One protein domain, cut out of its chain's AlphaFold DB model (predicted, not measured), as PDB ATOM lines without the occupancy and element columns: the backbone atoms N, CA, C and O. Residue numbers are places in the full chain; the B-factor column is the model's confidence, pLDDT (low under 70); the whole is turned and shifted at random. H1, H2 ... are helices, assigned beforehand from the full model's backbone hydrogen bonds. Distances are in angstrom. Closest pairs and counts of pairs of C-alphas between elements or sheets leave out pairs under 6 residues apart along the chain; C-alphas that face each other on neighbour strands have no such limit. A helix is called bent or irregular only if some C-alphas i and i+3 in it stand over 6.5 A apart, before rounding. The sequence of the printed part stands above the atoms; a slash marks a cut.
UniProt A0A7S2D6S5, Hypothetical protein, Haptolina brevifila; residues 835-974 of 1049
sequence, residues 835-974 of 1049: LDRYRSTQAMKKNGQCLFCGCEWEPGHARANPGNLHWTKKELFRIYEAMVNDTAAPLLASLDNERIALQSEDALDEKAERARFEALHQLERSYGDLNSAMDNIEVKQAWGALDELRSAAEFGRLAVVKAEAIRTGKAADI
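What this domain is: This is residues 835 to 974 of the 1049 residues of the protein "Hypothetical protein" of Haptolina brevifila (UniProt A0A7S2D6S5). This is a long rod in which H3b, H4 and H5 make an up-and-down bundle of three helices, and the other arm of the same bent helix, H3a, carries the length on beyond one end of the bundle. At that far end the short helices H1 and H2 and a long loop make a loose head, while the tiny H6 makes a corner with H5 at the opposite end of the rod. The printed part has 140 residues with six named helices, in the order H1 to H6, and no named strand; its class is all helix. The whole is loose, with a radius of gyration of the C-alphas of 20.2 A, and spans 67 by 25 by 19 A.

Where its parts are: H1 is residues 835 to 839, with C-alpha 835 at (0.894, -30.593, -18.865), and H2 is residues 841 to 847. H3, residues 867 to 904, was assigned as one helix by its hydrogen bonds but is bent: C-alphas 886 and 889 are 7.0 A apart. Its arms are H3a, residues 867 to 886, 28.0 A long, and H3b, residues 889 to 904, 22.8 A long. H4, residues 910 to 940, is 44.4 A long and begins with C-alpha 910 at (-0.607, 13.016, -27.391). H5, residues 946 to 967, is 31.3 A long. H6 is residues 971 to 974, with C-alpha 974 at (6.023, -0.602, -40.315).

How they stand to each other: H3b and H4 form a helical hairpin and touch at a shallow tilt of 25 degrees, opposite ways; their closest C-alphas are those of Arg 899 and Leu 920, 6.0 A apart. H4 and H5 form another, at a shallow tilt of 19 degrees, and touch closest at the C-alphas of Leu 930 and Ala 952, 4.9 A apart. H3b and H5 touch and run the same way at a shallow tilt of 27 degrees, with the C-alphas of Leu 895 and Val 960 closest at 5.9 A. The lines of H3a and H3b stand at a shallow tilt of 29 degrees. H3a is close to but not clearly touching H5, where the closest C-alphas, those of Tyr 880 and Leu 946, are 6.7 A apart. H1 is close to but not clearly touching H3a, with the C-alphas of Leu 835 and Glu 881 closest at 6.9 A. H2 and H3a are apart. H5, with residues 962 to 965 alone, only just touches H6, with 3 pairs of C-alphas within 8 A and only at the corner; the C-alphas of Ala 965 and Ala 971 are closest at 4.8 A. In H1, H2, H3a, H3b, H4 and H5 every O i to N i+4 pair is within hydrogen-bond range; H6 is too short for such a pair.

The domain as a whole: The two C-alphas farthest apart, those of Ala 864 and Asp 909, are 67.2 A apart. The printed part has no cut. The link from H2 to H3, residues 848 to 866, is long; the other links are tight. The mean pLDDT of the printed part is 83.8, and residues 862 to 871 and 971 to 974 are under 70.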
ATOM      1  N   LEU A 835       0.401 -29.624 -17.879       77.69
ATOM      2  CA  LEU A 835       0.894 -30.593 -18.865       77.69
ATOM      3  C   LEU A 835       1.516 -31.831 -18.199       77.69
ATOM      4  O   LEU A 835       1.220 -32.964 -18.587       77.69
ATOM      5  N   ASP A 836       2.276 -31.657 -17.118       78.88
ATOM      6  CA  ASP A 836       2.876 -32.775 -16.384       78.88
ATOM      7  C   ASP A 836       1.829 -33.700 -15.734       78.88
ATOM      8  O   ASP A 836       2.034 -34.919 -15.643       78.88
ATOM      9  N   ARG A 837       0.645 -33.184 -15.362       74.31
ATOM     10  CA  ARG A 837      -0.471 -34.035 -14.894       74.31
ATOM     11  C   ARG A 837      -0.960 -34.990 -15.982       74.31
ATOM     12  O   ARG A 837      -1.354 -36.110 -15.655       74.31
ATOM     13  N   TYR A 838      -0.887 -34.602 -17.255       70.88
ATOM     14  CA  TYR A 838      -1.231 -35.475 -18.383       70.88
ATOM     15  C   TYR A 838      -0.144 -36.516 -18.685       70.88
ATOM     16  O   TYR A 838      -0.444 -37.562 -19.257       70.88
ATOM     17  N   ARG A 839       1.107 -36.301 -18.262       71.81
ATOM     18  CA  ARG A 839       2.185 -37.299 -18.395       71.81
ATOM     19  C   ARG A 839       2.126 -38.388 -17.325       71.81
ATOM     20  O   ARG A 839       2.553 -39.521 -17.564       71.81
ATOM     21  N   SER A 840       1.606 -38.067 -16.143       76.75
ATOM     22  CA  SER A 840       1.659 -38.964 -14.992       76.75
ATOM     23  C   SER A 840       0.601 -40.071 -15.050       76.75
ATOM     24  O   SER A 840      -0.596 -39.853 -14.855       76.75
ATOM     25  N   THR A 841       1.055 -41.317 -15.193       70.00
ATOM     26  CA  THR A 841       0.202 -42.504 -15.005       70.00
ATOM     27  C   THR A 841      -0.371 -42.581 -13.590       70.00
ATOM     28  O   THR A 841      -1.447 -43.144 -13.398       70.00
ATOM     29  N   GLN A 842       0.312 -42.007 -12.589       74.25
ATOM     30  CA  GLN A 842      -0.229 -41.887 -11.234       74.25
ATOM     31  C   GLN A 842      -1.384 -40.884 -11.172       74.25
ATOM     32  O   GLN A 842      -2.359 -41.152 -10.477       74.25
ATOM     33  N   ALA A 843      -1.322 -39.774 -11.915       70.75
ATOM     34  CA  ALA A 843      -2.417 -38.806 -11.984       70.75
ATOM     35  C   ALA A 843      -3.662 -39.408 -12.653       70.75
ATOM     36  O   ALA A 843      -4.765 -39.266 -12.128       70.75
ATOM     37  N   MET A 844      -3.492 -40.169 -13.738       76.50
ATOM     38  CA  MET A 844      -4.607 -40.895 -14.371       76.50
ATOM     39  C   MET A 844      -5.188 -41.968 -13.448       76.50
ATOM     40  O   MET A 844      -6.404 -42.079 -13.318       76.50
ATOM     41  N   LYS A 845      -4.324 -42.711 -12.739       77.50
ATOM     42  CA  LYS A 845      -4.750 -43.700 -11.739       77.50
ATOM     43  C   LYS A 845      -5.515 -43.051 -10.583       77.50
ATOM     44  O   LYS A 845      -6.505 -43.609 -10.131       77.50
ATOM     45  N   LYS A 846      -5.078 -41.875 -10.125       80.75
ATOM     46  CA  LYS A 846      -5.730 -41.112  -9.051       80.75
ATOM     47  C   LYS A 846      -7.094 -40.567  -9.476       80.75
ATOM     48  O   LYS A 846      -8.022 -40.597  -8.680       80.75
ATOM     49  N   ASN A 847      -7.216 -40.102 -10.718       77.25
ATOM     50  CA  ASN A 847      -8.474 -39.583 -11.253       77.25
ATOM     51  C   ASN A 847      -9.436 -40.690 -11.712       77.25
ATOM     52  O   ASN A 847     -10.573 -40.394 -12.064       77.25
ATOM     53  N   GLY A 848      -8.984 -41.948 -11.754       79.38
ATOM     54  CA  GLY A 848      -9.777 -43.079 -12.238       79.38
ATOM     55  C   GLY A 848     -10.158 -42.976 -13.716       79.38
ATOM     56  O   GLY A 848     -10.947 -43.783 -14.193       79.38
ATOM     57  N   GLN A 849      -9.608 -42.008 -14.455       80.44
ATOM     58  CA  GLN A 849      -9.918 -41.737 -15.854       80.44
ATOM     59  C   GLN A 849      -8.645 -41.406 -16.633       80.44
ATOM     60  O   GLN A 849      -7.745 -40.706 -16.165       80.44
ATOM     61  N   CYS A 850      -8.581 -41.906 -17.861       78.19
ATOM     62  CA  CYS A 850      -7.575 -41.542 -18.834       78.19
ATOM     63  C   CYS A 850      -7.817 -40.107 -19.314       78.19
ATOM     64  O   CYS A 850      -8.763 -39.841 -20.055       78.19
ATOM     65  N   LEU A 851      -6.908 -39.199 -18.970       74.00
ATOM     66  CA  LEU A 851      -7.002 -37.777 -19.313       74.00
ATOM     67  C   LEU A 851      -6.930 -37.481 -20.825       74.00
ATOM     68  O   LEU A 851      -7.278 -36.386 -21.248       74.00
ATOM     69  N   PHE A 852      -6.523 -38.451 -21.653       76.44
ATOM     70  CA  PHE A 852      -6.504 -38.298 -23.112       76.44
ATOM     71  C   PHE A 852      -7.820 -38.687 -23.788       76.44
ATOM     72  O   PHE A 852      -8.178 -38.123 -24.819       76.44
ATOM     73  N   CYS A 853      -8.533 -39.687 -23.267       75.69
ATOM     74  CA  CYS A 853      -9.726 -40.227 -23.931       75.69
ATOM     75  C   CYS A 853     -11.002 -40.150 -23.092       75.69
ATOM     76  O   CYS A 853     -12.065 -40.459 -23.621       75.69
ATOM     77  N   GLY A 854     -10.909 -39.742 -21.824       75.44
ATOM     78  CA  GLY A 854     -12.030 -39.627 -20.892       75.44
ATOM     79  C   GLY A 854     -12.595 -40.963 -20.399       75.44
ATOM     80  O   GLY A 854     -13.557 -40.969 -19.641       75.44
ATOM     81  N   CYS A 855     -12.036 -42.099 -20.823       78.56
ATOM     82  CA  CYS A 855     -12.464 -43.424 -20.370       78.56
ATOM     83  C   CYS A 855     -11.913 -43.741 -18.979       78.56
ATOM     84  O   CYS A 855     -10.872 -43.209 -18.605       78.56
ATOM     85  N   GLU A 856     -12.553 -44.652 -18.245       80.00
ATOM     86  CA  GLU A 856     -12.027 -45.131 -16.964       80.00
ATOM     87  C   GLU A 856     -10.626 -45.745 -17.118       80.00
ATOM     88  O   GLU A 856     -10.309 -46.423 -18.101       80.00
ATOM     89  N   TRP A 857      -9.754 -45.441 -16.157       79.50
ATOM     90  CA  TRP A 857      -8.365 -45.876 -16.171       79.50
ATOM     91  C   TRP A 857      -8.243 -47.294 -15.612       79.50
ATOM     92  O   TRP A 857      -8.191 -47.498 -14.399       79.50
ATOM     93  N   GLU A 858      -8.117 -48.271 -16.508       80.75
ATOM     94  CA  GLU A 858      -7.834 -49.663 -16.154       80.75
ATOM     95  C   GLU A 858      -6.350 -50.033 -16.374       80.75
ATOM     96  O   GLU A 858      -5.682 -49.485 -17.264       80.75
ATOM     97  N   PRO A 859      -5.792 -50.989 -15.605       75.12
ATOM     98  CA  PRO A 859      -4.473 -51.549 -15.881       75.12
ATOM     99  C   PRO A 859      -4.421 -52.135 -17.298       75.12
ATOM    100  O   PRO A 859      -5.088 -53.114 -17.608       75.12
ATOM    101  N   GLY A 860      -3.622 -51.525 -18.177       72.44
ATOM    102  CA  GLY A 860      -3.555 -51.920 -19.586       72.44
ATOM    103  C   GLY A 860      -4.470 -51.128 -20.520       72.44
ATOM    104  O   GLY A 860      -4.468 -51.425 -21.707       72.44
ATOM    105  N   HIS A 861      -5.158 -50.080 -20.053       77.12
ATOM    106  CA  HIS A 861      -5.989 -49.197 -20.885       77.12
ATOM    107  C   HIS A 861      -5.247 -48.639 -22.117       77.12
ATOM    108  O   HIS A 861      -5.778 -48.624 -23.221       77.12
ATOM    109  N   ALA A 862      -3.970 -48.266 -21.968       64.50
ATOM    110  CA  ALA A 862      -3.135 -47.829 -23.094       64.50
ATOM    111  C   ALA A 862      -2.786 -48.961 -24.090       64.50
ATOM    112  O   ALA A 862      -2.338 -48.690 -25.201       64.50
ATOM    113  N   ARG A 863      -2.941 -50.233 -23.703       68.44
ATOM    114  CA  ARG A 863      -2.617 -51.420 -24.518       68.44
ATOM    115  C   ARG A 863      -3.860 -52.145 -25.052       68.44
ATOM    116  O   ARG A 863      -3.766 -52.813 -26.074       68.44
ATOM    117  N   ALA A 864      -5.006 -52.030 -24.383       64.19
ATOM    118  CA  ALA A 864      -6.267 -52.652 -24.775       64.19
ATOM    119  C   ALA A 864      -6.981 -51.792 -25.821       64.19
ATOM    120  O   ALA A 864      -7.056 -50.586 -25.648       64.19
ATOM    121  N   ASN A 865      -7.515 -52.378 -26.899       57.59
ATOM    122  CA  ASN A 865      -8.285 -51.648 -27.916       57.59
ATOM    123  C   ASN A 865      -9.562 -51.070 -27.256       57.59
ATOM    124  O   ASN A 865     -10.380 -51.868 -26.798       57.59
ATOM    125  N   PRO A 866      -9.710 -49.732 -27.113       56.44
ATOM    126  CA  PRO A 866      -9.380 -48.682 -28.088       56.44
ATOM    127  C   PRO A 866      -8.031 -47.948 -27.890       56.44
ATOM    128  O   PRO A 866      -7.911 -46.758 -28.172       56.44
ATOM    129  N   GLY A 867      -6.984 -48.632 -27.447       60.56
ATOM    130  CA  GLY A 867      -5.636 -48.108 -27.220       60.56
ATOM    131  C   GLY A 867      -5.015 -47.413 -28.435       60.56
ATOM    132  O   GLY A 867      -4.249 -46.473 -28.260       60.56
ATOM    133  N   ASN A 868      -5.403 -47.754 -29.670       62.50
ATOM    134  CA  ASN A 868      -4.966 -47.004 -30.858       62.50
ATOM    135  C   ASN A 868      -5.459 -45.545 -30.853       62.50
ATOM    136  O   ASN A 868      -4.711 -44.636 -31.216       62.50
ATOM    137  N   LEU A 869      -6.687 -45.294 -30.384       66.50
ATOM    138  CA  LEU A 869      -7.200 -43.932 -30.207       66.50
ATOM    139  C   LEU A 869      -6.460 -43.212 -29.073       66.50
ATOM    140  O   LEU A 869      -6.219 -42.011 -29.166       66.50
ATOM    141  N   HIS A 870      -6.047 -43.945 -28.036       69.94
ATOM    142  CA  HIS A 870      -5.220 -43.408 -26.958       69.94
ATOM    143  C   HIS A 870      -3.842 -42.963 -27.466       69.94
ATOM    144  O   HIS A 870      -3.440 -41.834 -27.199       69.94
ATOM    145  N   TRP A 871      -3.132 -43.798 -28.234       67.81
ATOM    146  CA  TRP A 871      -1.809 -43.451 -28.773       67.81
ATOM    147  C   TRP A 871      -1.863 -42.281 -29.752       67.81
ATOM    148  O   TRP A 871      -1.017 -41.397 -29.675       67.81
ATOM    149  N   THR A 872      -2.898 -42.218 -30.593       75.06
ATOM    150  CA  THR A 872      -3.098 -41.086 -31.511       75.06
ATOM    151  C   THR A 872      -3.296 -39.778 -30.739       75.06
ATOM    152  O   THR A 872      -2.650 -38.777 -31.029       75.06
ATOM    153  N   LYS A 873      -4.138 -39.783 -29.695       79.44
ATOM    154  CA  LYS A 873      -4.353 -38.597 -28.851       79.44
ATOM    155  C   LYS A 873      -3.137 -38.235 -28.004       79.44
ATOM    156  O   LYS A 873      -2.910 -37.057 -27.765       79.44
ATOM    157  N   LYS A 874      -2.354 -39.224 -27.574       81.31
ATOM    158  CA  LYS A 874      -1.087 -39.004 -26.871       81.31
ATOM    159  C   LYS A 874      -0.056 -38.326 -27.772       81.31
ATOM    160  O   LYS A 874       0.676 -37.467 -27.298       81.31
ATOM    161  N   GLU A 875      -0.007 -38.692 -29.050       83.06
ATOM    162  CA  GLU A 875       0.888 -38.041 -30.007       83.06
ATOM    163  C   GLU A 875       0.429 -36.612 -30.315       83.06
ATOM    164  O   GLU A 875       1.230 -35.689 -30.238       83.06
ATOM    165  N   LEU A 876      -0.875 -36.389 -30.522       83.94
ATOM    166  CA  LEU A 876      -1.428 -35.033 -30.646       83.94
ATOM    167  C   LEU A 876      -1.151 -34.180 -29.400       83.94
ATOM    168  O   LEU A 876      -0.781 -33.018 -29.520       83.94
ATOM    169  N   PHE A 877      -1.266 -34.768 -28.209       84.81
ATOM    170  CA  PHE A 877      -0.901 -34.094 -26.968       84.81
ATOM    171  C   PHE A 877       0.589 -33.740 -26.911       84.81
ATOM    172  O   PHE A 877       0.920 -32.666 -26.432       84.81
ATOM    173  N   ARG A 878       1.495 -34.587 -27.418       86.38
ATOM    174  CA  ARG A 878       2.927 -34.241 -27.503       86.38
ATOM    175  C   ARG A 878       3.177 -33.052 -28.421       86.38
ATOM    176  O   ARG A 878       3.996 -32.205 -28.090       86.38
ATOM    177  N   ILE A 879       2.469 -32.976 -29.547       88.12
ATOM    178  CA  ILE A 879       2.569 -31.831 -30.462       88.12
ATOM    179  C   ILE A 879       2.022 -30.569 -29.782       88.12
ATOM    180  O   ILE A 879       2.667 -29.526 -29.828       88.12
ATOM    181  N   TYR A 880       0.871 -30.672 -29.111       87.94
ATOM    182  CA  TYR A 880       0.314 -29.586 -28.302       87.94
ATOM    183  C   TYR A 880       1.302 -29.121 -27.225       87.94
ATOM    184  O   TYR A 880       1.580 -27.937 -27.102       87.94
ATOM    185  N   GLU A 881       1.881 -30.058 -26.483       88.00
ATOM    186  CA  GLU A 881       2.851 -29.800 -25.427       88.00
ATOM    187  C   GLU A 881       4.111 -29.105 -25.950       88.00
ATOM    188  O   GLU A 881       4.592 -28.166 -25.314       88.00
ATOM    189  N   ALA A 882       4.634 -29.527 -27.103       88.88
ATOM    190  CA  ALA A 882       5.736 -28.837 -27.765       88.88
ATOM    191  C   ALA A 882       5.324 -27.413 -28.167       88.88
ATOM    192  O   ALA A 882       6.023 -26.459 -27.856       88.88
ATOM    193  N   MET A 883       4.140 -27.233 -28.764       88.62
ATOM    194  CA  MET A 883       3.638 -25.909 -29.146       88.62
ATOM    195  C   MET A 883       3.465 -24.973 -27.939       88.62
ATOM    196  O   MET A 883       3.824 -23.797 -28.014       88.62
ATOM    197  N   VAL A 884       2.950 -25.482 -26.818       87.56
ATOM    198  CA  VAL A 884       2.807 -24.697 -25.589       87.56
ATOM    199  C   VAL A 884       4.177 -24.318 -25.034       87.56
ATOM    200  O   VAL A 884       4.408 -23.140 -24.779       87.56
ATOM    201  N   ASN A 885       5.095 -25.278 -24.889       86.62
ATOM    202  CA  ASN A 885       6.409 -25.026 -24.290       86.62
ATOM    203  C   ASN A 885       7.320 -24.157 -25.161       86.62
ATOM    204  O   ASN A 885       8.003 -23.283 -24.629       86.62
ATOM    205  N   ASP A 886       7.323 -24.392 -26.470       89.38
ATOM    206  CA  ASP A 886       8.283 -23.784 -27.392       89.38
ATOM    207  C   ASP A 886       7.759 -22.472 -27.985       89.38
ATOM    208  O   ASP A 886       8.543 -21.656 -28.462       89.38
ATOM    209  N   THR A 887       6.436 -22.261 -28.003       90.88
ATOM    210  CA  THR A 887       5.823 -21.091 -28.653       90.88
ATOM    211  C   THR A 887       4.904 -20.299 -27.734       90.88
ATOM    212  O   THR A 887       5.179 -19.128 -27.492       90.88
ATOM    213  N   ALA A 888       3.817 -20.890 -27.231       88.50
ATOM    214  CA  ALA A 888       2.777 -20.109 -26.556       88.50
ATOM    215  C   ALA A 888       3.243 -19.534 -25.207       88.50
ATOM    216  O   ALA A 888       3.029 -18.356 -24.937       88.50
ATOM    217  N   ALA A 889       3.929 -20.334 -24.387       86.25
ATOM    218  CA  ALA A 889       4.440 -19.902 -23.088       86.25
ATOM    219  C   ALA A 889       5.514 -18.798 -23.195       86.25
ATOM    220  O   ALA A 889       5.348 -17.768 -22.543       86.25
ATOM    221  N   PRO A 890       6.571 -18.940 -24.026       88.88
ATOM    222  CA  PRO A 890       7.521 -17.851 -24.257       88.88
ATOM    223  C   PRO A 890       6.855 -16.580 -24.793       88.88
ATOM    224  O   PRO A 890       7.243 -15.476 -24.424       88.88
ATOM    225  N   LEU A 891       5.840 -16.730 -25.650       91.50
ATOM    226  CA  LEU A 891       5.146 -15.593 -26.238       91.50
ATOM    227  C   LEU A 891       4.251 -14.858 -25.235       91.50
ATOM    228  O   LEU A 891       4.224 -13.635 -25.270       91.50
ATOM    229  N   LEU A 892       3.565 -15.560 -24.326       90.44
ATOM    230  CA  LEU A 892       2.830 -14.913 -23.232       90.44
ATOM    231  C   LEU A 892       3.757 -14.081 -22.345       90.44
ATOM    232  O   LEU A 892       3.426 -12.938 -22.045       90.44
ATOM    233  N   ALA A 893       4.932 -14.618 -22.005       87.75
ATOM    234  CA  ALA A 893       5.934 -13.876 -21.246       87.75
ATOM    235  C   ALA A 893       6.431 -12.645 -22.018       87.75
ATOM    236  O   ALA A 893       6.580 -11.566 -21.453       87.75
ATOM    237  N   SER A 894       6.643 -12.772 -23.333       89.88
ATOM    238  CA  SER A 894       7.018 -11.637 -24.184       89.88
ATOM    239  C   SER A 894       5.922 -10.571 -24.261       89.88
ATOM    240  O   SER A 894       6.232  -9.386 -24.211       89.88
ATOM    241  N   LEU A 895       4.655 -10.980 -24.379       91.19
ATOM    242  CA  LEU A 895       3.503 -10.079 -24.388       91.19
ATOM    243  C   LEU A 895       3.382  -9.321 -23.061       91.19
ATOM    244  O   LEU A 895       3.118  -8.121 -23.078       91.19
ATOM    245  N   ASP A 896       3.595  -9.993 -21.926       91.00
ATOM    246  CA  ASP A 896       3.532  -9.341 -20.615       91.00
ATOM    247  C   ASP A 896       4.726  -8.402 -20.388       91.00
ATOM    248  O   ASP A 896       4.544  -7.279 -19.923       91.00
ATOM    249  N   ASN A 897       5.931  -8.797 -20.813       91.69
ATOM    250  CA  ASN A 897       7.116  -7.940 -20.756       91.69
ATOM    251  C   ASN A 897       6.948  -6.658 -21.583       91.69
ATOM    252  O   ASN A 897       7.227  -5.575 -21.073       91.69
ATOM    253  N   GLU A 898       6.461  -6.750 -22.827       93.50
ATOM    254  CA  GLU A 898       6.199  -5.561 -23.652       93.50
ATOM    255  C   GLU A 898       5.044  -4.723 -23.098       93.50
ATOM    256  O   GLU A 898       5.095  -3.496 -23.152       93.50
ATOM    257  N   ARG A 899       4.025  -5.352 -22.496       94.06
ATOM    258  CA  ARG A 899       2.956  -4.623 -21.803       94.06
ATOM    259  C   ARG A 899       3.516  -3.809 -20.640       94.06
ATOM    260  O   ARG A 899       3.190  -2.632 -20.525       94.06
ATOM    261  N   ILE A 900       4.357  -4.412 -19.798       92.00
ATOM    262  CA  ILE A 900       5.008  -3.733 -18.668       92.00
ATOM    263  C   ILE A 900       5.931  -2.620 -19.177       92.00
ATOM    264  O   ILE A 900       5.894  -1.513 -18.643       92.00
ATOM    265  N   ALA A 901       6.711  -2.883 -20.230       92.38
ATOM    266  CA  ALA A 901       7.606  -1.898 -20.829       92.38
ATOM    267  C   ALA A 901       6.826  -0.682 -21.347       92.38
ATOM    268  O   ALA A 901       7.097   0.441 -20.924       92.38
ATOM    269  N   LEU A 902       5.786  -0.904 -22.158       91.94
ATOM    270  CA  LEU A 902       4.915   0.168 -22.629       91.94
ATOM    271  C   LEU A 902       4.193   0.865 -21.474       91.94
ATOM    272  O   LEU A 902       4.035   2.074 -21.526       91.94
ATOM    273  N   GLN A 903       3.772   0.177 -20.410       92.25
ATOM    274  CA  GLN A 903       3.165   0.823 -19.232       92.25
ATOM    275  C   GLN A 903       4.151   1.701 -18.445       92.25
ATOM    276  O   GLN A 903       3.715   2.646 -17.792       92.25
ATOM    277  N   SER A 904       5.452   1.424 -18.525       90.50
ATOM    278  CA  SER A 904       6.487   2.186 -17.817       90.50
ATOM    279  C   SER A 904       7.016   3.411 -18.567       90.50
ATOM    280  O   SER A 904       7.637   4.265 -17.943       90.50
ATOM    281  N   GLU A 905       6.794   3.508 -19.878       88.12
ATOM    282  CA  GLU A 905       7.257   4.651 -20.675       88.12
ATOM    283  C   GLU A 905       6.304   5.837 -20.573       88.12
ATOM    284  O   GLU A 905       5.119   5.696 -20.844       88.12
ATOM    285  N   ASP A 906       6.806   7.023 -20.246       86.75
ATOM    286  CA  ASP A 906       6.010   8.246 -20.326       86.75
ATOM    287  C   ASP A 906       5.907   8.705 -21.786       86.75
ATOM    288  O   ASP A 906       6.906   8.777 -22.507       86.75
ATOM    289  N   ALA A 907       4.688   9.000 -22.247       80.81
ATOM    290  CA  ALA A 907       4.480   9.512 -23.596       80.81
ATOM    291  C   ALA A 907       4.921  10.982 -23.668       80.81
ATOM    292  O   ALA A 907       4.565  11.785 -22.808       80.81
ATOM    293  N   LEU A 908       5.700  11.330 -24.696       81.06
ATOM    294  CA  LEU A 908       6.208  12.693 -24.895       81.06
ATOM    295  C   LEU A 908       5.176  13.627 -25.550       81.06
ATOM    296  O   LEU A 908       5.257  14.838 -25.366       81.06
ATOM    297  N   ASP A 909       4.229  13.074 -26.313       90.50
ATOM    298  CA  ASP A 909       3.157  13.809 -26.986       90.50
ATOM    299  C   ASP A 909       1.850  12.987 -27.058       90.50
ATOM    300  O   ASP A 909       1.848  11.764 -26.873       90.50
ATOM    301  N   GLU A 910       0.720  13.655 -27.331       88.75
ATOM    302  CA  GLU A 910      -0.607  13.016 -27.391       88.75
ATOM    303  C   GLU A 910      -0.707  11.934 -28.479       88.75
ATOM    304  O   GLU A 910      -1.467  10.969 -28.352       88.75
ATOM    305  N   LYS A 911       0.045  12.074 -29.578       89.44
ATOM    306  CA  LYS A 911       0.011  11.121 -30.695       89.44
ATOM    307  C   LYS A 911       0.701   9.812 -30.306       89.44
ATOM    308  O   LYS A 911       0.168   8.733 -30.573       89.44
ATOM    309  N   ALA A 912       1.848   9.904 -29.644       87.19
ATOM    310  CA  ALA A 912       2.573   8.796 -29.049       87.19
ATOM    311  C   ALA A 912       1.754   8.152 -27.927       87.19
ATOM    312  O   ALA A 912       1.725   6.926 -27.835       87.19
ATOM    313  N   GLU A 913       1.022   8.941 -27.133       90.19
ATOM    314  CA  GLU A 913       0.129   8.416 -26.098       90.19
ATOM    315  C   GLU A 913      -1.018   7.584 -26.690       90.19
ATOM    316  O   GLU A 913      -1.259   6.459 -26.244       90.19
ATOM    317  N   ARG A 914      -1.675   8.068 -27.756       90.81
ATOM    318  CA  ARG A 914      -2.712   7.297 -28.469       90.81
ATOM    319  C   ARG A 914      -2.153   6.007 -29.069       90.81
ATOM    320  O   ARG A 914      -2.752   4.946 -28.889       90.81
ATOM    321  N   ALA A 915      -0.997   6.071 -29.735       90.00
ATOM    322  CA  ALA A 915      -0.349   4.895 -30.324       90.00
ATOM    323  C   ALA A 915       0.051   3.862 -29.256       90.00
ATOM    324  O   ALA A 915      -0.175   2.662 -29.422       90.00
ATOM    325  N   ARG A 916       0.587   4.332 -28.125       91.62
ATOM    326  CA  ARG A 916       0.909   3.516 -26.951       91.62
ATOM    327  C   ARG A 916      -0.339   2.839 -26.380       91.62
ATOM    328  O   ARG A 916      -0.301   1.639 -26.110       91.62
ATOM    329  N   PHE A 917      -1.447   3.567 -26.225       92.31
ATOM    330  CA  PHE A 917      -2.699   3.009 -25.710       92.31
ATOM    331  C   PHE A 917      -3.283   1.941 -26.646       92.31
ATOM    332  O   PHE A 917      -3.706   0.875 -26.193       92.31
ATOM    333  N   GLU A 918      -3.253   2.180 -27.959       92.69
ATOM    334  CA  GLU A 918      -3.689   1.199 -28.956       92.69
ATOM    335  C   GLU A 918      -2.828  -0.075 -28.911       92.69
ATOM    336  O   GLU A 918      -3.359  -1.189 -28.922       92.69
ATOM    337  N   ALA A 919      -1.505   0.078 -28.793       92.19
ATOM    338  CA  ALA A 919      -0.575  -1.040 -28.669       92.19
ATOM    339  C   ALA A 919      -0.813  -1.855 -27.395       92.19
ATOM    340  O   ALA A 919      -0.883  -3.082 -27.462       92.19
ATOM    341  N   LEU A 920      -1.016  -1.190 -26.253       93.56
ATOM    342  CA  LEU A 920      -1.368  -1.845 -24.992       93.56
ATOM    343  C   LEU A 920      -2.660  -2.655 -25.122       93.56
ATOM    344  O   LEU A 920      -2.690  -3.830 -24.758       93.56
ATOM    345  N   HIS A 921      -3.705  -2.076 -25.715       94.06
ATOM    346  CA  HIS A 921      -4.968  -2.782 -25.928       94.06
ATOM    347  C   HIS A 921      -4.805  -3.987 -26.875       94.06
ATOM    348  O   HIS A 921      -5.421  -5.041 -26.683       94.06
ATOM    349  N   GLN A 922      -3.961  -3.869 -27.905       93.44
ATOM    350  CA  GLN A 922      -3.667  -4.970 -28.824       93.44
ATOM    351  C   GLN A 922      -2.859  -6.095 -28.156       93.44
ATOM    352  O   GLN A 922      -3.153  -7.272 -28.398       93.44
ATOM    353  N   LEU A 923      -1.895  -5.759 -27.291       93.31
ATOM    354  CA  LEU A 923      -1.158  -6.725 -26.473       93.31
ATOM    355  C   LEU A 923      -2.096  -7.472 -25.521       93.31
ATOM    356  O   LEU A 923      -2.068  -8.701 -25.485       93.31
ATOM    357  N   GLU A 924      -2.972  -6.762 -24.805       93.88
ATOM    358  CA  GLU A 924      -3.924  -7.371 -23.866       93.88
ATOM    359  C   GLU A 924      -4.922  -8.299 -24.565       93.88
ATOM    360  O   GLU A 924      -5.176  -9.409 -24.088       93.88
ATOM    361  N   ARG A 925      -5.442  -7.891 -25.730       93.88
ATOM    362  CA  ARG A 925      -6.295  -8.755 -26.555       93.88
ATOM    363  C   ARG A 925      -5.546 -10.016 -26.985       93.88
ATOM    364  O   ARG A 925      -6.062 -11.112 -26.793       93.88
ATOM    365  N   SER A 926      -4.333  -9.872 -27.516       94.44
ATOM    366  CA  SER A 926      -3.550 -11.007 -28.023       94.44
ATOM    367  C   SER A 926      -3.136 -11.967 -26.907       94.44
ATOM    368  O   SER A 926      -3.169 -13.184 -27.087       94.44
ATOM    369  N   TYR A 927      -2.815 -11.433 -25.727       94.12
ATOM    370  CA  TYR A 927      -2.580 -12.212 -24.514       94.12
ATOM    371  C   TYR A 927      -3.833 -13.009 -24.118       94.12
ATOM    372  O   TYR A 927      -3.760 -14.217 -23.874       94.12
ATOM    373  N   GLY A 928      -4.996 -12.350 -24.093       90.31
ATOM    374  CA  GLY A 928      -6.280 -12.978 -23.785       90.31
ATOM    375  C   GLY A 928      -6.657 -14.084 -24.772       90.31
ATOM    376  O   GLY A 928      -7.048 -15.172 -24.347       90.31
ATOM    377  N   ASP A 929      -6.490 -13.838 -26.072       92.69
ATOM    378  CA  ASP A 929      -6.799 -14.795 -27.137       92.69
ATOM    379  C   ASP A 929      -5.878 -16.020 -27.079       92.69
ATOM    380  O   ASP A 929      -6.358 -17.155 -27.138       92.69
ATOM    381  N   LEU A 930      -4.571 -15.814 -26.879       92.56
ATOM    382  CA  LEU A 930      -3.595 -16.896 -26.748       92.56
ATOM    383  C   LEU A 930      -3.867 -17.764 -25.513       92.56
ATOM    384  O   LEU A 930      -3.873 -18.994 -25.605       92.56
ATOM    385  N   ASN A 931      -4.156 -17.137 -24.371       91.62
ATOM    386  CA  ASN A 931      -4.495 -17.857 -23.148       91.62
ATOM    387  C   ASN A 931      -5.829 -18.620 -23.284       91.62
ATOM    388  O   ASN A 931      -5.922 -19.788 -22.910       91.62
ATOM    389  N   SER A 932      -6.845 -17.998 -23.893       90.62
ATOM    390  CA  SER A 932      -8.148 -18.621 -24.159       90.62
ATOM    391  C   SER A 932      -8.041 -19.805 -25.124       90.62
ATOM    392  O   SER A 932      -8.691 -20.830 -24.917       90.62
ATOM    393  N   ALA A 933      -7.209 -19.710 -26.165       91.00
ATOM    394  CA  ALA A 933      -6.971 -20.810 -27.098       91.00
ATOM    395  C   ALA A 933      -6.363 -22.031 -26.387       91.00
ATOM    396  O   ALA A 933      -6.837 -23.154 -26.576       91.00
ATOM    397  N   MET A 934      -5.372 -21.818 -25.513       90.00
ATOM    398  CA  MET A 934      -4.798 -22.899 -24.706       90.00
ATOM    399  C   MET A 934      -5.838 -23.532 -23.778       90.00
ATOM    400  O   MET A 934      -6.034 -24.747 -23.845       90.00
ATOM    401  N   ASP A 935      -6.553 -22.728 -22.983       87.81
ATOM    402  CA  ASP A 935      -7.592 -23.220 -22.069       87.81
ATOM    403  C   ASP A 935      -8.699 -23.983 -22.827       87.81
ATOM    404  O   ASP A 935      -9.163 -25.032 -22.377       87.81
ATOM    405  N   ASN A 936      -9.111 -23.513 -24.010       84.88
ATOM    406  CA  ASN A 936     -10.128 -24.181 -24.827       84.88
ATOM    407  C   ASN A 936      -9.682 -25.562 -25.315       84.88
ATOM    408  O   ASN A 936     -10.483 -26.505 -25.281       84.88
ATOM    409  N   ILE A 937      -8.429 -25.694 -25.759       85.56
ATOM    410  CA  ILE A 937      -7.866 -26.977 -26.195       85.56
ATOM    411  C   ILE A 937      -7.780 -27.945 -25.010       85.56
ATOM    412  O   ILE A 937      -8.202 -29.099 -25.149       85.56
ATOM    413  N   GLU A 938      -7.324 -27.478 -23.841       81.44
ATOM    414  CA  GLU A 938      -7.240 -28.290 -22.618       81.44
ATOM    415  C   GLU A 938      -8.624 -28.756 -22.146       81.44
ATOM    416  O   GLU A 938      -8.852 -29.954 -21.965       81.44
ATOM    417  N   VAL A 939      -9.575 -27.828 -21.981       79.06
ATOM    418  CA  VAL A 939     -10.920 -28.111 -21.450       79.06
ATOM    419  C   VAL A 939     -11.692 -29.055 -22.365       79.06
ATOM    420  O   VAL A 939     -12.372 -29.967 -21.891       79.06
ATOM    421  N   LYS A 940     -11.594 -28.861 -23.685       80.25
ATOM    422  CA  LYS A 940     -12.276 -29.720 -24.662       80.25
ATOM    423  C   LYS A 940     -11.501 -31.005 -24.958       80.25
ATOM    424  O   LYS A 940     -12.029 -31.856 -25.676       80.25
ATOM    425  N   GLN A 941     -10.273 -31.148 -24.443       77.44
ATOM    426  CA  GLN A 941      -9.321 -32.200 -24.826       77.44
ATOM    427  C   GLN A 941      -9.183 -32.308 -26.355       77.44
ATOM    428  O   GLN A 941      -9.043 -33.395 -26.927       77.44
ATOM    429  N   ALA A 942      -9.289 -31.163 -27.031       80.81
ATOM    430  CA  ALA A 942      -9.311 -31.049 -28.479       80.81
ATOM    431  C   ALA A 942      -7.881 -30.896 -28.997       80.81
ATOM    432  O   ALA A 942      -7.570 -29.944 -29.698       80.81
ATOM    433  N   TRP A 943      -7.004 -31.849 -28.661       80.62
ATOM    434  CA  TRP A 943      -5.565 -31.795 -28.962       80.62
ATOM    435  C   TRP A 943      -5.230 -31.630 -30.454       80.62
ATOM    436  O   TRP A 943      -4.095 -31.326 -30.788       80.62
ATOM    437  N   GLY A 944      -6.198 -31.861 -31.349       76.19
ATOM    438  CA  GLY A 944      -6.072 -31.620 -32.787       76.19
ATOM    439  C   GLY A 944      -6.422 -30.197 -33.244       76.19
ATOM    440  O   GLY A 944      -6.141 -29.869 -34.387       76.19
ATOM    441  N   ALA A 945      -6.993 -29.343 -32.387       84.75
ATOM    442  CA  ALA A 945      -7.326 -27.946 -32.693       84.75
ATOM    443  C   ALA A 945      -6.104 -27.017 -32.552       84.75
ATOM    444  O   ALA A 945      -6.184 -25.917 -32.016       84.75
ATOM    445  N   LEU A 946      -4.943 -27.483 -33.014       85.62
ATOM    446  CA  LEU A 946      -3.669 -26.773 -32.889       85.62
ATOM    447  C   LEU A 946      -3.610 -25.502 -33.740       85.62
ATOM    448  O   LEU A 946      -2.854 -24.591 -33.414       85.62
ATOM    449  N   ASP A 947      -4.413 -25.426 -34.800       87.19
ATOM    450  CA  ASP A 947      -4.457 -24.264 -35.686       87.19
ATOM    451  C   ASP A 947      -5.049 -23.029 -34.991       87.19
ATOM    452  O   ASP A 947      -4.607 -21.912 -35.263       87.19
ATOM    453  N   GLU A 948      -5.976 -23.211 -34.038       89.00
ATOM    454  CA  GLU A 948      -6.498 -22.113 -33.206       89.00
ATOM    455  C   GLU A 948      -5.374 -21.511 -32.350       89.00
ATOM    456  O   GLU A 948      -5.192 -20.294 -32.316       89.00
ATOM    457  N   LEU A 949      -4.564 -22.371 -31.721       90.06
ATOM    458  CA  LEU A 949      -3.419 -21.941 -30.917       90.06
ATOM    459  C   LEU A 949      -2.317 -21.308 -31.774       90.06
ATOM    460  O   LEU A 949      -1.734 -20.302 -31.375       90.06
ATOM    461  N   ARG A 950      -2.048 -21.862 -32.961       91.50
ATOM    462  CA  ARG A 950      -1.065 -21.304 -33.898       91.50
ATOM    463  C   ARG A 950      -1.482 -19.913 -34.375       91.50
ATOM    464  O   ARG A 950      -0.664 -19.003 -34.330       91.50
ATOM    465  N   SER A 951      -2.749 -19.741 -34.749       91.44
ATOM    466  CA  SER A 951      -3.286 -18.446 -35.179       91.44
ATOM    467  C   SER A 951      -3.181 -17.411 -34.058       91.44
ATOM    468  O   SER A 951      -2.662 -16.319 -34.270       91.44
ATOM    469  N   ALA A 952      -3.587 -17.769 -32.834       92.12
ATOM    470  CA  ALA A 952      -3.460 -16.882 -31.678       92.12
ATOM    471  C   ALA A 952      -1.993 -16.517 -31.380       92.12
ATOM    472  O   ALA A 952      -1.692 -15.372 -31.041       92.12
ATOM    473  N   ALA A 953      -1.062 -17.458 -31.558       92.81
ATOM    474  CA  ALA A 953       0.365 -17.196 -31.400       92.81
ATOM    475  C   ALA A 953       0.930 -16.285 -32.506       92.81
ATOM    476  O   ALA A 953       1.801 -15.462 -32.236       92.81
ATOM    477  N   GLU A 954       0.449 -16.387 -33.743       93.50
ATOM    478  CA  GLU A 954       0.835 -15.470 -34.824       93.50
ATOM    479  C   GLU A 954       0.373 -14.038 -34.531       93.50
ATOM    480  O   GLU A 954       1.183 -13.113 -34.606       93.50
ATOM    481  N   PHE A 955      -0.877 -13.854 -34.090       92.94
ATOM    482  CA  PHE A 955      -1.369 -12.542 -33.653       92.94
ATOM    483  C   PHE A 955      -0.586 -11.996 -32.457       92.94
ATOM    484  O   PHE A 955      -0.223 -10.821 -32.451       92.94
ATOM    485  N   GLY A 956      -0.250 -12.851 -31.485       92.19
ATOM    486  CA  GLY A 956       0.603 -12.470 -30.362       92.19
ATOM    487  C   GLY A 956       1.988 -11.991 -30.803       92.19
ATOM    488  O   GLY A 956       2.456 -10.967 -30.318       92.19
ATOM    489  N   ARG A 957       2.629 -12.661 -31.769       94.06
ATOM    490  CA  ARG A 957       3.929 -12.220 -32.309       94.06
ATOM    491  C   ARG A 957       3.830 -10.861 -32.992       94.06
ATOM    492  O   ARG A 957       4.688 -10.016 -32.761       94.06
ATOM    493  N   LEU A 958       2.792 -10.639 -33.796       93.19
ATOM    494  CA  LEU A 958       2.568  -9.347 -34.449       93.19
ATOM    495  C   LEU A 958       2.338  -8.228 -33.427       93.19
ATOM    496  O   LEU A 958       2.878  -7.136 -33.588       93.19
ATOM    497  N   ALA A 959       1.593  -8.503 -32.354       92.69
ATOM    498  CA  ALA A 959       1.365  -7.534 -31.285       92.69
ATOM    499  C   ALA A 959       2.665  -7.160 -30.554       92.69
ATOM    500  O   ALA A 959       2.897  -5.975 -30.324       92.69
ATOM    501  N   VAL A 960       3.536  -8.137 -30.260       93.94
ATOM    502  CA  VAL A 960       4.879  -7.886 -29.698       93.94
ATOM    503  C   VAL A 960       5.707  -7.009 -30.638       93.94
ATOM    504  O   VAL A 960       6.253  -6.005 -30.200       93.94
ATOM    505  N   VAL A 961       5.755  -7.333 -31.936       94.25
ATOM    506  CA  VAL A 961       6.531  -6.558 -32.922       94.25
ATOM    507  C   VAL A 961       6.019  -5.118 -33.039       94.25
ATOM    508  O   VAL A 961       6.819  -4.185 -33.062       94.25
ATOM    509  N   LYS A 962       4.695  -4.911 -33.079       91.19
ATOM    510  CA  LYS A 962       4.101  -3.564 -33.134       91.19
ATOM    511  C   LYS A 962       4.400  -2.769 -31.858       91.19
ATOM    512  O   LYS A 962       4.754  -1.597 -31.948       91.19
ATOM    513  N   ALA A 963       4.294  -3.405 -30.690       91.19
ATOM    514  CA  ALA A 963       4.632  -2.791 -29.408       91.19
ATOM    515  C   ALA A 963       6.109  -2.382 -29.343       91.19
ATOM    516  O   ALA A 963       6.410  -1.231 -29.032       91.19
ATOM    517  N   GLU A 964       7.018  -3.277 -29.734       93.19
ATOM    518  CA  GLU A 964       8.456  -3.007 -29.770       93.19
ATOM    519  C   GLU A 964       8.797  -1.870 -30.747       93.19
ATOM    520  O   GLU A 964       9.641  -1.019 -30.460       93.19
ATOM    521  N   ALA A 965       8.126  -1.803 -31.899       90.88
ATOM    522  CA  ALA A 965       8.329  -0.735 -32.872       90.88
ATOM    523  C   ALA A 965       7.897   0.639 -32.346       90.88
ATOM    524  O   ALA A 965       8.593   1.627 -32.578       90.88
ATOM    525  N   ILE A 966       6.780   0.700 -31.617       89.19
ATOM    526  CA  ILE A 966       6.308   1.930 -30.967       89.19
ATOM    527  C   ILE A 966       7.293   2.354 -29.880       89.19
ATOM    528  O   ILE A 966       7.766   3.487 -29.896       89.19
ATOM    529  N   ARG A 967       7.692   1.408 -29.028       89.75
ATOM    530  CA  ARG A 967       8.671   1.600 -27.954       89.75
ATOM    531  C   ARG A 967      10.019   2.122 -28.464       89.75
ATOM    532  O   ARG A 967      10.642   3.002 -27.886       89.75
ATOM    533  N   THR A 968      10.490   1.580 -29.585       89.94
ATOM    534  CA  THR A 968      11.787   1.953 -30.177       89.94
ATOM    535  C   THR A 968      11.723   3.182 -31.086       89.94
ATOM    536  O   THR A 968      12.740   3.540 -31.681       89.94
ATOM    537  N   GLY A 969      10.555   3.821 -31.230       83.88
ATOM    538  CA  GLY A 969      10.357   4.955 -32.137       83.88
ATOM    539  C   GLY A 969      10.465   4.590 -33.626       83.88
ATOM    540  O   GLY A 969      10.557   5.474 -34.472       83.88
ATOM    541  N   LYS A 970      10.450   3.294 -33.963       82.12
ATOM    542  CA  LYS A 970      10.515   2.764 -35.337       82.12
ATOM    543  C   LYS A 970       9.142   2.548 -35.972       82.12
ATOM    544  O   LYS A 970       9.052   1.995 -37.064       82.12
ATOM    545  N   ALA A 971       8.067   2.971 -35.308       66.75
ATOM    546  CA  ALA A 971       6.695   2.786 -35.779       66.75
ATOM    547  C   ALA A 971       6.443   3.342 -37.197       66.75
ATOM    548  O   ALA A 971       5.589   2.811 -37.903       66.75
ATOM    549  N   ALA A 972       7.206   4.354 -37.630       56.88
ATOM    550  CA  ALA A 972       7.094   4.943 -38.965       56.88
ATOM    551  C   ALA A 972       7.428   3.961 -40.110       56.88
ATOM    552  O   ALA A 972       6.812   4.045 -41.164       56.88
ATOM    553  N   ASP A 973       8.320   2.986 -39.896       55.38
ATOM    554  CA  ASP A 973       8.760   2.065 -40.961       55.38
ATOM    555  C   ASP A 973       7.803   0.876 -41.186       55.38
ATOM    556  O   ASP A 973       7.869   0.212 -42.220       55.38
ATOM    557  N   ILE A 974       6.911   0.575 -40.233       57.88
ATOM    558  CA  ILE A 974       6.023  -0.602 -40.315       57.88
ATOM    559  C   ILE A 974       4.708  -0.271 -41.034       57.88
ATOM    560  O   ILE A 974       4.161  -1.123 -41.732       57.88
TER     561      ILE A 974